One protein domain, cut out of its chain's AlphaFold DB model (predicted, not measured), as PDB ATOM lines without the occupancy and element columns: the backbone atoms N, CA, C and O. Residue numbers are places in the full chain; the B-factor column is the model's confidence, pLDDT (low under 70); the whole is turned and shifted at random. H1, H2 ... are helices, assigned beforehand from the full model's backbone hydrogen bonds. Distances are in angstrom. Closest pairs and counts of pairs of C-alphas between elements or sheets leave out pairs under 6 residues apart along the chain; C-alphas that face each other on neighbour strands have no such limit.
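AT A GLANCE: This is residues 12 to 67 and 203 to 235 of the 337 residues of an uncharacterized protein of Ramazzottius varieornatus (UniProt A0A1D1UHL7). This is a long, thin, open rod: one long helix, H5, runs along more than half of it, and the short helices H3 and H4 follow one another along one side of H5, running the opposite way. H1 and H2, both short, lie at one end of the rod, past the last residues of H5, while residues 62 to 67 run toward the other end. The printed part has 89 residues, with five named helices in the order H1, H2, H3, H4, H5 and no named strand, and its class is all helix. It is extended, with a radius of gyration of the C-alphas of 19.5 A and spans of 68 by 24 by 11 A.

HOW THE PARTS SIT: From Leu 12 the printed part leads to H1, residues 19 to 27, which touches H2, residues 32 to 35; their closest C-alphas are those of Ser 25 and Thr 35, 6.2 A apart. H3, residues 44 to 53, is apart from both H1 and H2. H4, residues 56 to 61, is apart from H3. H5, residues 203 to 228, is the hub, touching three helices, each with a part of its length alone. With residues 226 to 227 it only just touches H2, with 3 pairs of C-alphas within 8 A; the closest are those of Val 34 and Met 227, 6.1 A apart. With residues 219 to 223 it only just touches H3, again with 3 such pairs; the closest C-alphas, of Ile 44 and Glu 223, are 6.9 A apart. H3 and H5 run opposite ways at a shallow tilt of 12 degrees. With residues 204 to 209 H5 touches H4, the closest C-alphas being those of Leu 60 and Thr 205, 6.3 A apart. H4 and H5 run opposite ways at a shallow tilt of 16 degrees. H1 and H5 are apart. In H1, H3, H4 and H5 every O i to N i+4 pair is within hydrogen-bond range; H2 is too short for such a pair.

IN THESE COORDINATES: H1 begins at C-alpha 19, (162.136, 157.280, 146.505), and is 12.3 A long from first to last C-alpha. H2 measures 5.1 A, H3 14.5 A and H4 8.4 A. H5 measures 37.5 A, from C-alpha 203 at (161.149, 207.711, 123.044) to C-alpha 228 at (166.809, 177.269, 144.126).

THE WHOLE: The two C-alphas farthest apart, those of Gly 20 and Leu 67, are 68.9 A apart. Residues 68 to 202 are not printed, and C-alphas 67 and 203 are 14.7 A apart across the cut. Of the links that are printed whole, H1 to H2 and H3 to H4 are tight and H2 to H3 is short. The mean pLDDT of the printed part is 79.6, and residues 12 to 18 are under 70.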
ATOM      1  N   LEU A  12     155.509 160.286 138.928       56.72
ATOM      2  CA  LEU A  12     155.137 161.693 139.054       56.72
ATOM      3  C   LEU A  12     155.642 162.410 137.803       56.72
ATOM      4  O   LEU A  12     156.809 162.283 137.438       56.72
ATOM      5  N   PHE A  13     154.736 163.101 137.107       57.19
ATOM      6  CA  PHE A  13     155.033 163.860 135.884       57.19
ATOM      7  C   PHE A  13     155.761 163.057 134.784       57.19
ATOM      8  O   PHE A  13     156.621 163.575 134.075       57.19
ATOM      9  N   GLY A  14     155.422 161.771 134.633       56.09
ATOM     10  CA  GLY A  14     155.950 160.910 133.566       56.09
ATOM     11  C   GLY A  14     157.359 160.349 133.803       56.09
ATOM     12  O   GLY A  14     157.854 159.598 132.964       56.09
ATOM     13  N   LYS A  15     157.998 160.644 134.945       61.72
ATOM     14  CA  LYS A  15     159.320 160.109 135.309       61.72
ATOM     15  C   LYS A  15     159.186 159.069 136.426       61.72
ATOM     16  O   LYS A  15     158.451 159.268 137.390       61.72
ATOM     17  N   LYS A  16     159.898 157.941 136.306       60.03
ATOM     18  CA  LYS A  16     160.026 156.960 137.400       60.03
ATOM     19  C   LYS A  16     160.950 157.552 138.460       60.03
ATOM     20  O   LYS A  16     162.154 157.645 138.228       60.03
ATOM     21  N   ILE A  17     160.394 157.962 139.595       66.19
ATOM     22  CA  ILE A  17     161.175 158.555 140.683       66.19
ATOM     23  C   ILE A  17     161.505 157.462 141.692       66.19
ATOM     24  O   ILE A  17     160.612 156.889 142.315       66.19
ATOM     25  N   MET A  18     162.798 157.171 141.857       69.44
ATOM     26  CA  MET A  18     163.257 156.308 142.940       69.44
ATOM     27  C   MET A  18     163.126 157.067 144.265       69.44
ATOM     28  O   MET A  18     163.783 158.100 144.417       69.44
ATOM     29  N   PRO A  19     162.345 156.571 145.241       71.12
ATOM     30  CA  PRO A  19     162.136 157.280 146.505       71.12
ATOM     31  C   PRO A  19     163.451 157.547 147.257       71.12
ATOM     32  O   PRO A  19     163.589 158.586 147.897       71.12
ATOM     33  N   GLY A  20     164.455 156.673 147.111       72.12
ATOM     34  CA  GLY A  20     165.788 156.877 147.689       72.12
ATOM     35  C   GLY A  20     166.571 158.046 147.076       72.12
ATOM     36  O   GLY A  20     167.210 158.796 147.807       72.12
ATOM     37  N   GLN A  21     166.495 158.251 145.755       75.56
ATOM     38  CA  GLN A  21     167.166 159.391 145.114       75.56
ATOM     39  C   GLN A  21     166.452 160.711 145.399       75.56
ATOM     40  O   GLN A  21     167.115 161.719 145.618       75.56
ATOM     41  N   LEU A  22     165.119 160.691 145.479       80.94
ATOM     42  CA  LEU A  22     164.345 161.857 145.898       80.94
ATOM     43  C   LEU A  22     164.743 162.302 147.310       80.94
ATOM     44  O   LEU A  22     165.051 163.470 147.519       80.94
ATOM     45  N   MET A  23     164.807 161.363 148.260       79.00
ATOM     46  CA  MET A  23     165.228 161.648 149.636       79.00
ATOM     47  C   MET A  23     166.663 162.183 149.710       79.00
ATOM     48  O   MET A  23     166.912 163.134 150.446       79.00
ATOM     49  N   LEU A  24     167.594 161.644 148.914       82.88
ATOM     50  CA  LEU A  24     168.975 162.138 148.860       82.88
ATOM     51  C   LEU A  24     169.056 163.575 148.319       82.88
ATOM     52  O   LEU A  24     169.784 164.408 148.855       82.88
ATOM     53  N   SER A  25     168.284 163.891 147.283       82.50
ATOM     54  CA  SER A  25     168.213 165.248 146.746       82.50
ATOM     55  C   SER A  25     167.526 166.231 147.702       82.50
ATOM     56  O   SER A  25     167.972 167.369 147.832       82.50
ATOM     57  N   CYS A  26     166.493 165.790 148.427       83.88
ATOM     58  CA  CYS A  26     165.845 166.577 149.478       83.88
ATOM     59  C   CYS A  26     166.771 166.833 150.675       83.88
ATOM     60  O   CYS A  26     166.739 167.917 151.259       83.88
ATOM     61  N   MET A  27     167.646 165.879 151.002       85.38
ATOM     62  CA  MET A  27     168.713 166.078 151.980       85.38
ATOM     63  C   MET A  27     169.676 167.186 151.527       85.38
ATOM     64  O   MET A  27     170.080 168.006 152.338       85.38
ATOM     65  N   ASN A  28     169.992 167.311 150.240       86.00
ATOM     66  CA  ASN A  28     170.895 168.359 149.740       86.00
ATOM     67  C   ASN A  28     170.238 169.751 149.574       86.00
ATOM     68  O   ASN A  28     170.788 170.592 148.868       86.00
ATOM     69  N   ASP A  29     169.076 169.997 150.197       86.25
ATOM     70  CA  ASP A  29     168.302 171.254 150.119       86.25
ATOM     71  C   ASP A  29     167.992 171.705 148.678       86.25
ATOM     72  O   ASP A  29     167.866 172.893 148.381       86.25
ATOM     73  N   GLN A  30     167.865 170.747 147.755       84.88
ATOM     74  CA  GLN A  30     167.461 171.041 146.384       84.88
ATOM     75  C   GLN A  30     165.975 171.427 146.332       84.88
ATOM     76  O   GLN A  30     165.149 170.944 147.118       84.88
ATOM     77  N   SER A  31     165.623 172.290 145.377       85.19
ATOM     78  CA  SER A  31     164.236 172.696 145.159       85.19
ATOM     79  C   SER A  31     163.391 171.530 144.633       85.19
ATOM     80  O   SER A  31     163.882 170.631 143.934       85.19
ATOM     81  N   LEU A  32     162.091 171.543 144.939       81.56
ATOM     82  CA  LEU A  32     161.155 170.530 144.451       81.56
ATOM     83  C   LEU A  32     161.123 170.496 142.915       81.56
ATOM     84  O   LEU A  32     160.980 169.439 142.306       81.56
ATOM     85  N   PHE A  33     161.303 171.661 142.289       79.69
ATOM     86  CA  PHE A  33     161.313 171.814 140.838       79.69
ATOM     87  C   PHE A  33     162.455 171.028 140.176       79.69
ATOM     88  O   PHE A  33     162.231 170.319 139.191       79.69
ATOM     89  N   VAL A  34     163.663 171.099 140.746       80.81
ATOM     90  CA  VAL A  34     164.841 170.365 140.255       80.81
ATOM     91  C   VAL A  34     164.731 168.876 140.583       80.81
ATOM     92  O   VAL A  34     164.955 168.033 139.716       80.81
ATOM     93  N   THR A  35     164.339 168.539 141.814       80.19
ATOM     94  CA  THR A  35     164.272 167.145 142.291       80.19
ATOM     95  C   THR A  35     163.226 166.298 141.569       80.19
ATOM     96  O   THR A  35     163.488 165.141 141.244       80.19
ATOM     97  N   LEU A  36     162.064 166.871 141.252       78.12
ATOM     98  CA  LEU A  36     161.031 166.207 140.454       78.12
ATOM     99  C   LEU A  36     161.278 166.327 138.938       78.12
ATOM    100  O   LEU A  36     160.569 165.702 138.150       78.12
ATOM    101  N   GLY A  37     162.279 167.102 138.509       76.75
ATOM    102  CA  GLY A  37     162.614 167.286 137.098       76.75
ATOM    103  C   GLY A  37     161.538 168.024 136.298       76.75
ATOM    104  O   GLY A  37     161.347 167.715 135.125       76.75
ATOM    105  N   LEU A  38     160.839 168.990 136.907       77.56
ATOM    106  CA  LEU A  38     159.750 169.726 136.247       77.56
ATOM    107  C   LEU A  38     160.228 170.599 135.083       77.56
ATOM    108  O   LEU A  38     159.417 170.931 134.223       77.56
ATOM    109  N   GLY A  39     161.523 170.918 135.002       73.00
ATOM    110  CA  GLY A  39     162.089 171.707 133.903       73.00
ATOM    111  C   GLY A  39     161.876 171.102 132.508       73.00
ATOM    112  O   GLY A  39     161.828 171.845 131.536       73.00
ATOM    113  N   SER A  40     161.682 169.780 132.384       73.38
ATOM    114  CA  SER A  40     161.374 169.163 131.084       73.38
ATOM    115  C   SER A  40     159.920 169.357 130.638       73.38
ATOM    116  O   SER A  40     159.626 169.167 129.465       73.38
ATOM    117  N   GLN A  41     159.013 169.675 131.565       73.19
ATOM    118  CA  GLN A  41     157.586 169.902 131.294       73.19
ATOM    119  C   GLN A  41     157.246 171.397 131.283       73.19
ATOM    120  O   GLN A  41     156.426 171.848 130.491       73.19
ATOM    121  N   PHE A  42     157.896 172.169 132.155       74.12
ATOM    122  CA  PHE A  42     157.727 173.609 132.298       74.12
ATOM    123  C   PHE A  42     159.031 174.301 131.925       74.12
ATOM    124  O   PHE A  42     159.867 174.594 132.783       74.12
ATOM    125  N   ASN A  43     159.216 174.534 130.627       75.31
ATOM    126  CA  ASN A  43     160.399 175.217 130.140       75.31
ATOM    127  C   ASN A  43     160.211 176.742 130.209       75.31
ATOM    128  O   ASN A  43     159.462 177.330 129.430       75.31
ATOM    129  N   ILE A  44     160.912 177.385 131.143       75.31
ATOM    130  CA  ILE A  44     160.871 178.839 131.345       75.31
ATOM    131  C   ILE A  44     161.447 179.578 130.122       75.31
ATOM    132  O   ILE A  44     160.979 180.668 129.788       75.31
ATOM    133  N   THR A  45     162.382 178.966 129.380       76.88
ATOM    134  CA  THR A  45     162.934 179.570 128.152       76.88
ATOM    135  C   THR A  45     161.883 179.680 127.054       76.88
ATOM    136  O   THR A  45     161.870 180.651 126.313       76.88
ATOM    137  N   GLN A  46     160.932 178.746 126.994       81.38
ATOM    138  CA  GLN A  46     159.864 178.777 125.995       81.38
ATOM    139  C   GLN A  46     158.901 179.952 126.225       81.38
ATOM    140  O   GLN A  46     158.423 180.560 125.270       81.38
ATOM    141  N   ILE A  47     158.650 180.304 127.490       76.31
ATOM    142  CA  ILE A  47     157.867 181.493 127.857       76.31
ATOM    143  C   ILE A  47     158.616 182.759 127.424       76.31
ATOM    144  O   ILE A  47     158.016 183.666 126.851       76.31
ATOM    145  N   ARG A  48     159.939 182.797 127.641       81.25
ATOM    146  CA  ARG A  48     160.811 183.886 127.179       81.25
ATOM    147  C   ARG A  48     160.726 184.043 125.658       81.25
ATOM    148  O   ARG A  48     160.420 185.132 125.180       81.25
ATOM    149  N   ASP A  49     160.879 182.957 124.905       81.56
ATOM    150  CA  ASP A  49     160.805 182.963 123.438       81.56
ATOM    151  C   ASP A  49     159.439 183.442 122.923       81.56
ATOM    152  O   ASP A  49     159.364 184.215 121.964       81.56
ATOM    153  N   GLN A  50     158.344 183.052 123.584       81.00
ATOM    154  CA  GLN A  50     157.006 183.543 123.254       81.00
ATOM    155  C   GLN A  50     156.857 185.047 123.492       81.00
ATOM    156  O   GLN A  50     156.278 185.730 122.646       81.00
ATOM    157  N   LEU A  51     157.400 185.596 124.582       77.06
ATOM    158  CA  LEU A  51     157.375 187.044 124.814       77.06
ATOM    159  C   LEU A  51     158.174 187.809 123.751       77.06
ATOM    160  O   LEU A  51     157.716 188.846 123.269       77.06
ATOM    161  N   TYR A  52     159.325 187.280 123.340       77.38
ATOM    162  CA  TYR A  52     160.145 187.887 122.289       77.38
ATOM    163  C   TYR A  52     159.543 187.745 120.886       77.38
ATOM    164  O   TYR A  52     159.784 188.595 120.025       77.38
ATOM    165  N   SER A  53     158.695 186.736 120.658       79.38
ATOM    166  CA  SER A  53     158.021 186.526 119.370       79.38
ATOM    167  C   SER A  53     157.096 187.678 118.953       79.38
ATOM    168  O   SER A  53     156.893 187.897 117.759       79.38
ATOM    169  N   PHE A  54     156.595 188.473 119.906       72.62
ATOM    170  CA  PHE A  54     155.743 189.630 119.612       72.62
ATOM    171  C   PHE A  54     156.478 190.767 118.884       72.62
ATOM    172  O   PHE A  54     155.817 191.669 118.373       72.62
ATOM    173  N   ASN A  55     157.820 190.730 118.808       72.94
ATOM    174  CA  ASN A  55     158.671 191.658 118.051       72.94
ATOM    175  C   ASN A  55     158.195 193.123 118.111       72.94
ATOM    176  O   ASN A  55     158.057 193.815 117.099       72.94
ATOM    177  N   ILE A  56     157.940 193.596 119.332       74.00
ATOM    178  CA  ILE A  56     157.494 194.965 119.608       74.00
ATOM    179  C   ILE A  56     158.509 195.970 119.036       74.00
ATOM    180  O   ILE A  56     158.118 196.979 118.460       74.00
ATOM    181  N   SER A  57     159.807 195.649 119.069       71.56
ATOM    182  CA  SER A  57     160.872 196.423 118.417       71.56
ATOM    183  C   SER A  57     160.617 196.637 116.919       71.56
ATOM    184  O   SER A  57     160.787 197.746 116.416       71.56
ATOM    185  N   GLY A  58     160.164 195.605 116.201       75.06
ATOM    186  CA  GLY A  58     159.759 195.698 114.799       75.06
ATOM    187  C   GLY A  58     158.533 196.588 114.594       75.06
ATOM    188  O   GLY A  58     158.544 197.445 113.712       75.06
ATOM    189  N   GLN A  59     157.516 196.452 115.451       77.81
ATOM    190  CA  GLN A  59     156.305 197.281 115.389       77.81
ATOM    191  C   GLN A  59     156.588 198.762 115.687       77.81
ATOM    192  O   GLN A  59     156.056 199.651 115.021       77.81
ATOM    193  N   LEU A  60     157.485 199.052 116.629       79.06
ATOM    194  CA  LEU A  60     157.920 200.417 116.921       79.06
ATOM    195  C   LEU A  60     158.816 200.988 115.823       79.06
ATOM    196  O   LEU A  60     158.765 202.183 115.537       79.06
ATOM    197  N   ASN A  61     159.605 200.145 115.157       75.06
ATOM    198  CA  ASN A  61     160.354 200.565 113.978       75.06
ATOM    199  C   ASN A  61     159.433 200.927 112.804       75.06
ATOM    200  O   ASN A  61     159.816 201.779 112.001       75.06
ATOM    201  N   SER A  62     158.230 200.353 112.737       76.94
ATOM    202  CA  SER A  62     157.184 200.740 111.782       76.94
ATOM    203  C   SER A  62     156.291 201.898 112.242       76.94
ATOM    204  O   SER A  62     155.408 202.301 111.491       76.94
ATOM    205  N   LEU A  63     156.496 202.447 113.447       78.19
ATOM    206  CA  LEU A  63     155.712 203.580 113.931       78.19
ATOM    207  C   LEU A  63     156.043 204.835 113.112       78.19
ATOM    208  O   LEU A  63     157.146 205.383 113.214       78.19
ATOM    209  N   ASP A  64     155.070 205.286 112.325       75.38
ATOM    210  CA  ASP A  64     155.106 206.563 111.619       75.38
ATOM    211  C   ASP A  64     154.360 207.620 112.442       75.38
ATOM    212  O   ASP A  64     153.143 207.789 112.350       75.38
ATOM    213  N   ALA A  65     155.090 208.294 113.331       74.31
ATOM    214  CA  ALA A  65     154.553 209.383 114.139       74.31
ATOM    215  C   ALA A  65     154.500 210.673 113.305       74.31
ATOM    216  O   ALA A  65     155.350 211.557 113.437       74.31
ATOM    217  N   ASN A  66     153.508 210.765 112.422       74.00
ATOM    218  CA  ASN A  66     153.275 211.948 111.610       74.00
ATOM    219  C   ASN A  66     152.565 213.034 112.436       74.00
ATOM    220  O   ASN A  66     151.391 212.912 112.777       74.00
ATOM    221  N   LEU A  67     153.292 214.105 112.759       79.12
ATOM    222  CA  LEU A  67     152.793 215.253 113.527       79.12
ATOM    223  C   LEU A  67     152.484 216.464 112.634       79.12
ATOM    224  O   LEU A  67     152.375 217.578 113.136       79.12
ATOM    225  N   ALA A 203     161.724 207.818 121.708       87.19
ATOM    226  CA  ALA A 203     161.149 207.711 123.044       87.19
ATOM    227  C   ALA A 203     160.366 206.399 123.208       87.19
ATOM    228  O   ALA A 203     160.519 205.711 124.218       87.19
ATOM    229  N   ALA A 204     159.588 206.016 122.192       87.44
ATOM    230  CA  ALA A 204     158.871 204.751 122.168       87.44
ATOM    231  C   ALA A 204     159.840 203.560 122.224       87.44
ATOM    232  O   ALA A 204     159.637 202.651 123.030       87.44
ATOM    233  N   THR A 205     160.914 203.555 121.419       86.94
ATOM    234  CA  THR A 205     161.872 202.433 121.396       86.94
ATOM    235  C   THR A 205     162.615 202.294 122.718       86.94
ATOM    236  O   THR A 205     162.778 201.177 123.205       86.94
ATOM    237  N   LEU A 206     162.991 203.408 123.350       89.25
ATOM    238  CA  LEU A 206     163.578 203.408 124.691       89.25
ATOM    239  C   LEU A 206     162.609 202.874 125.750       89.25
ATOM    240  O   LEU A 206     163.009 202.084 126.607       89.25
ATOM    241  N   PHE A 207     161.338 203.276 125.696       87.75
ATOM    242  CA  PHE A 207     160.315 202.779 126.615       87.75
ATOM    243  C   PHE A 207     160.106 201.266 126.469       87.75
ATOM    244  O   PHE A 207     160.093 200.544 127.469       87.75
ATOM    245  N   ALA A 208     159.999 200.773 125.232       86.62
ATOM    246  CA  ALA A 208     159.882 199.344 124.960       86.62
ATOM    247  C   ALA A 208     161.113 198.579 125.464       86.62
ATOM    248  O   ALA A 208     160.961 197.624 126.223       86.62
ATOM    249  N   ALA A 209     162.325 199.036 125.131       86.31
ATOM    250  CA  ALA A 209     163.569 198.412 125.581       86.31
ATOM    251  C   ALA A 209     163.661 198.340 127.114       86.31
ATOM    252  O   ALA A 209     164.021 197.305 127.673       86.31
ATOM    253  N   ARG A 210     163.274 199.415 127.812       88.56
ATOM    254  CA  ARG A 210     163.245 199.438 129.279       88.56
ATOM    255  C   ARG A 210     162.218 198.463 129.851       88.56
ATOM    256  O   ARG A 210     162.506 197.799 130.841       88.56
ATOM    257  N   THR A 211     161.045 198.368 129.234       86.88
ATOM    258  CA  THR A 211     159.991 197.438 129.658       86.88
ATOM    259  C   THR A 211     160.453 195.988 129.515       86.88
ATOM    260  O   THR A 211     160.336 195.224 130.469       86.88
ATOM    261  N   PHE A 212     161.056 195.623 128.378       85.62
ATOM    262  CA  PHE A 212     161.618 194.282 128.187       85.62
ATOM    263  C   PHE A 212     162.745 193.972 129.164       85.62
ATOM    264  O   PHE A 212     162.761 192.890 129.731       85.62
ATOM    265  N   SER A 213     163.618 194.938 129.451       87.12
ATOM    266  CA  SER A 213     164.677 194.740 130.443       87.12
ATOM    267  C   SER A 213     164.129 194.413 131.841       87.12
ATOM    268  O   SER A 213     164.699 193.582 132.542       87.12
ATOM    269  N   ILE A 214     163.008 195.020 132.247       88.69
ATOM    270  CA  ILE A 214     162.342 194.690 133.520       88.69
ATOM    271  C   ILE A 214     161.762 193.275 133.474       88.69
ATOM    272  O   ILE A 214     161.871 192.525 134.442       88.69
ATOM    273  N   VAL A 215     161.150 192.907 132.348       87.62
ATOM    274  CA  VAL A 215     160.616 191.560 132.135       87.62
ATOM    275  C   VAL A 215     161.732 190.515 132.195       87.62
ATOM    276  O   VAL A 215     161.558 189.510 132.875       87.62
ATOM    277  N   ASP A 216     162.885 190.761 131.572       87.75
ATOM    278  CA  ASP A 216     164.045 189.864 131.644       87.75
ATOM    279  C   ASP A 216     164.537 189.696 133.076       87.75
ATOM    280  O   ASP A 216     164.697 188.571 133.538       87.75
ATOM    281  N   GLN A 217     164.707 190.800 133.809       90.50
ATOM    282  CA  GLN A 217     165.117 190.752 135.214       90.50
ATOM    283  C   GLN A 217     164.138 189.934 136.060       90.50
ATOM    284  O   GLN A 217     164.554 189.167 136.928       90.50
ATOM    285  N   PHE A 218     162.835 190.077 135.803       89.25
ATOM    286  CA  PHE A 218     161.818 189.276 136.471       89.25
ATOM    287  C   PHE A 218     161.915 187.796 136.095       89.25
ATOM    288  O   PHE A 218     161.838 186.950 136.981       89.25
ATOM    289  N   LEU A 219     162.095 187.468 134.812       87.56
ATOM    290  CA  LEU A 219     162.231 186.086 134.353       87.56
ATOM    291  C   LEU A 219     163.500 185.426 134.902       87.56
ATOM    292  O   LEU A 219     163.426 184.287 135.350       87.56
ATOM    293  N   ASP A 220     164.625 186.140 134.937       89.31
ATOM    294  CA  ASP A 220     165.878 185.666 135.530       89.31
ATOM    295  C   ASP A 220     165.720 185.434 137.041       89.31
ATOM    296  O   ASP A 220     166.132 184.400 137.573       89.31
ATOM    297  N   TYR A 221     165.058 186.360 137.743       90.00
ATOM    298  CA  TYR A 221     164.741 186.191 139.161       90.00
ATOM    299  C   TYR A 221     163.790 185.013 139.404       90.00
ATOM    300  O   TYR A 221     163.985 184.242 140.347       90.00
ATOM    301  N   PHE A 222     162.760 184.864 138.573       87.56
ATOM    302  CA  PHE A 222     161.782 183.787 138.672       87.56
ATOM    303  C   PHE A 222     162.437 182.429 138.421       87.56
ATOM    304  O   PHE A 222     162.258 181.514 139.220       87.56
ATOM    305  N   GLU A 223     163.248 182.308 137.371       86.25
ATOM    306  CA  GLU A 223     164.019 181.102 137.069       86.25
ATOM    307  C   GLU A 223     164.963 180.746 138.219       86.25
ATOM    308  O   GLU A 223     164.919 179.624 138.731       86.25
ATOM    309  N   GLY A 224     165.737 181.718 138.710       86.50
ATOM    310  CA  GLY A 224     166.607 181.528 139.867       86.50
ATOM    311  C   GLY A 224     165.833 181.080 141.108       86.50
ATOM    312  O   GLY A 224     166.213 180.109 141.768       86.50
ATOM    313  N   SER A 225     164.706 181.727 141.403       86.69
ATOM    314  CA  SER A 225     163.860 181.411 142.559       86.69
ATOM    315  C   SER A 225     163.228 180.026 142.449       86.69
ATOM    316  O   SER A 225     163.213 179.281 143.426       86.69
ATOM    317  N   VAL A 226     162.746 179.629 141.272       85.38
ATOM    318  CA  VAL A 226     162.136 178.310 141.059       85.38
ATOM    319  C   VAL A 226     163.177 177.190 141.149       85.38
ATOM    320  O   VAL A 226     162.941 176.160 141.789       85.38
ATOM    321  N   MET A 227     164.366 177.404 140.588       82.88
ATOM    322  CA  MET A 227     165.446 176.414 140.614       82.88
ATOM    323  C   MET A 227     166.085 176.252 141.999       82.88
ATOM    324  O   MET A 227     166.593 175.176 142.304       82.88
ATOM    325  N   THR A 228     166.053 177.280 142.856       82.50
ATOM    326  CA  THR A 228     166.809 177.269 144.126       82.50
ATOM    327  C   THR A 228     165.953 177.360 145.390       82.50
ATOM    328  O   THR A 228     166.329 176.802 146.419       82.50
ATOM    329  N   GLN A 229     164.808 178.041 145.349       78.81
ATOM    330  CA  GLN A 229     164.028 178.386 146.544       78.81
ATOM    331  C   GLN A 229     162.605 177.815 146.534       78.81
ATOM    332  O   GLN A 229     162.057 177.535 147.602       78.81
ATOM    333  N   ALA A 230     161.994 177.607 145.365       78.38
ATOM    334  CA  ALA A 230     160.620 177.121 145.285       78.38
ATOM    335  C   ALA A 230     160.512 175.656 145.736       78.38
ATOM    336  O   ALA A 230     160.993 174.732 145.079       78.38
ATOM    337  N   GLY A 231     159.842 175.443 146.869       73.12
ATOM    338  CA  GLY A 231     159.602 174.109 147.413       73.12
ATOM    339  C   GLY A 231     160.876 173.432 147.914       73.12
ATOM    340  O   GLY A 231     161.151 172.298 147.538       73.12
ATOM    341  N   LYS A 232     161.681 174.102 148.746       83.00
ATOM    342  CA  LYS A 232     162.791 173.433 149.443       83.00
ATOM    343  C   LYS A 232     162.293 172.167 150.139       83.00
ATOM    344  O   LYS A 232     161.381 172.219 150.962       83.00
ATOM    345  N   CYS A 233     162.884 171.027 149.793       85.00
ATOM    346  CA  CYS A 233     162.428 169.723 150.274       85.00
ATOM    347  C   CYS A 233     163.096 169.303 151.601       85.00
ATOM    348  O   CYS A 233     162.733 168.285 152.195       85.00
ATOM    349  N   ARG A 234     164.042 170.105 152.111       83.75
ATOM    350  CA  ARG A 234     164.776 169.814 153.347       83.75
ATOM    351  C   ARG A 234     163.874 169.618 154.578       83.75
ATOM    352  O   ARG A 234     164.041 168.595 155.238       83.75
ATOM    353  N   PRO A 235     162.858 170.465 154.849       82.81
ATOM    354  CA  PRO A 235     161.972 170.257 155.998       82.81
ATOM    355  C   PRO A 235     161.164 168.955 155.911       82.81
ATOM    356  O   PRO A 235     160.893 168.318 156.926       82.81
TER     357      PRO A 235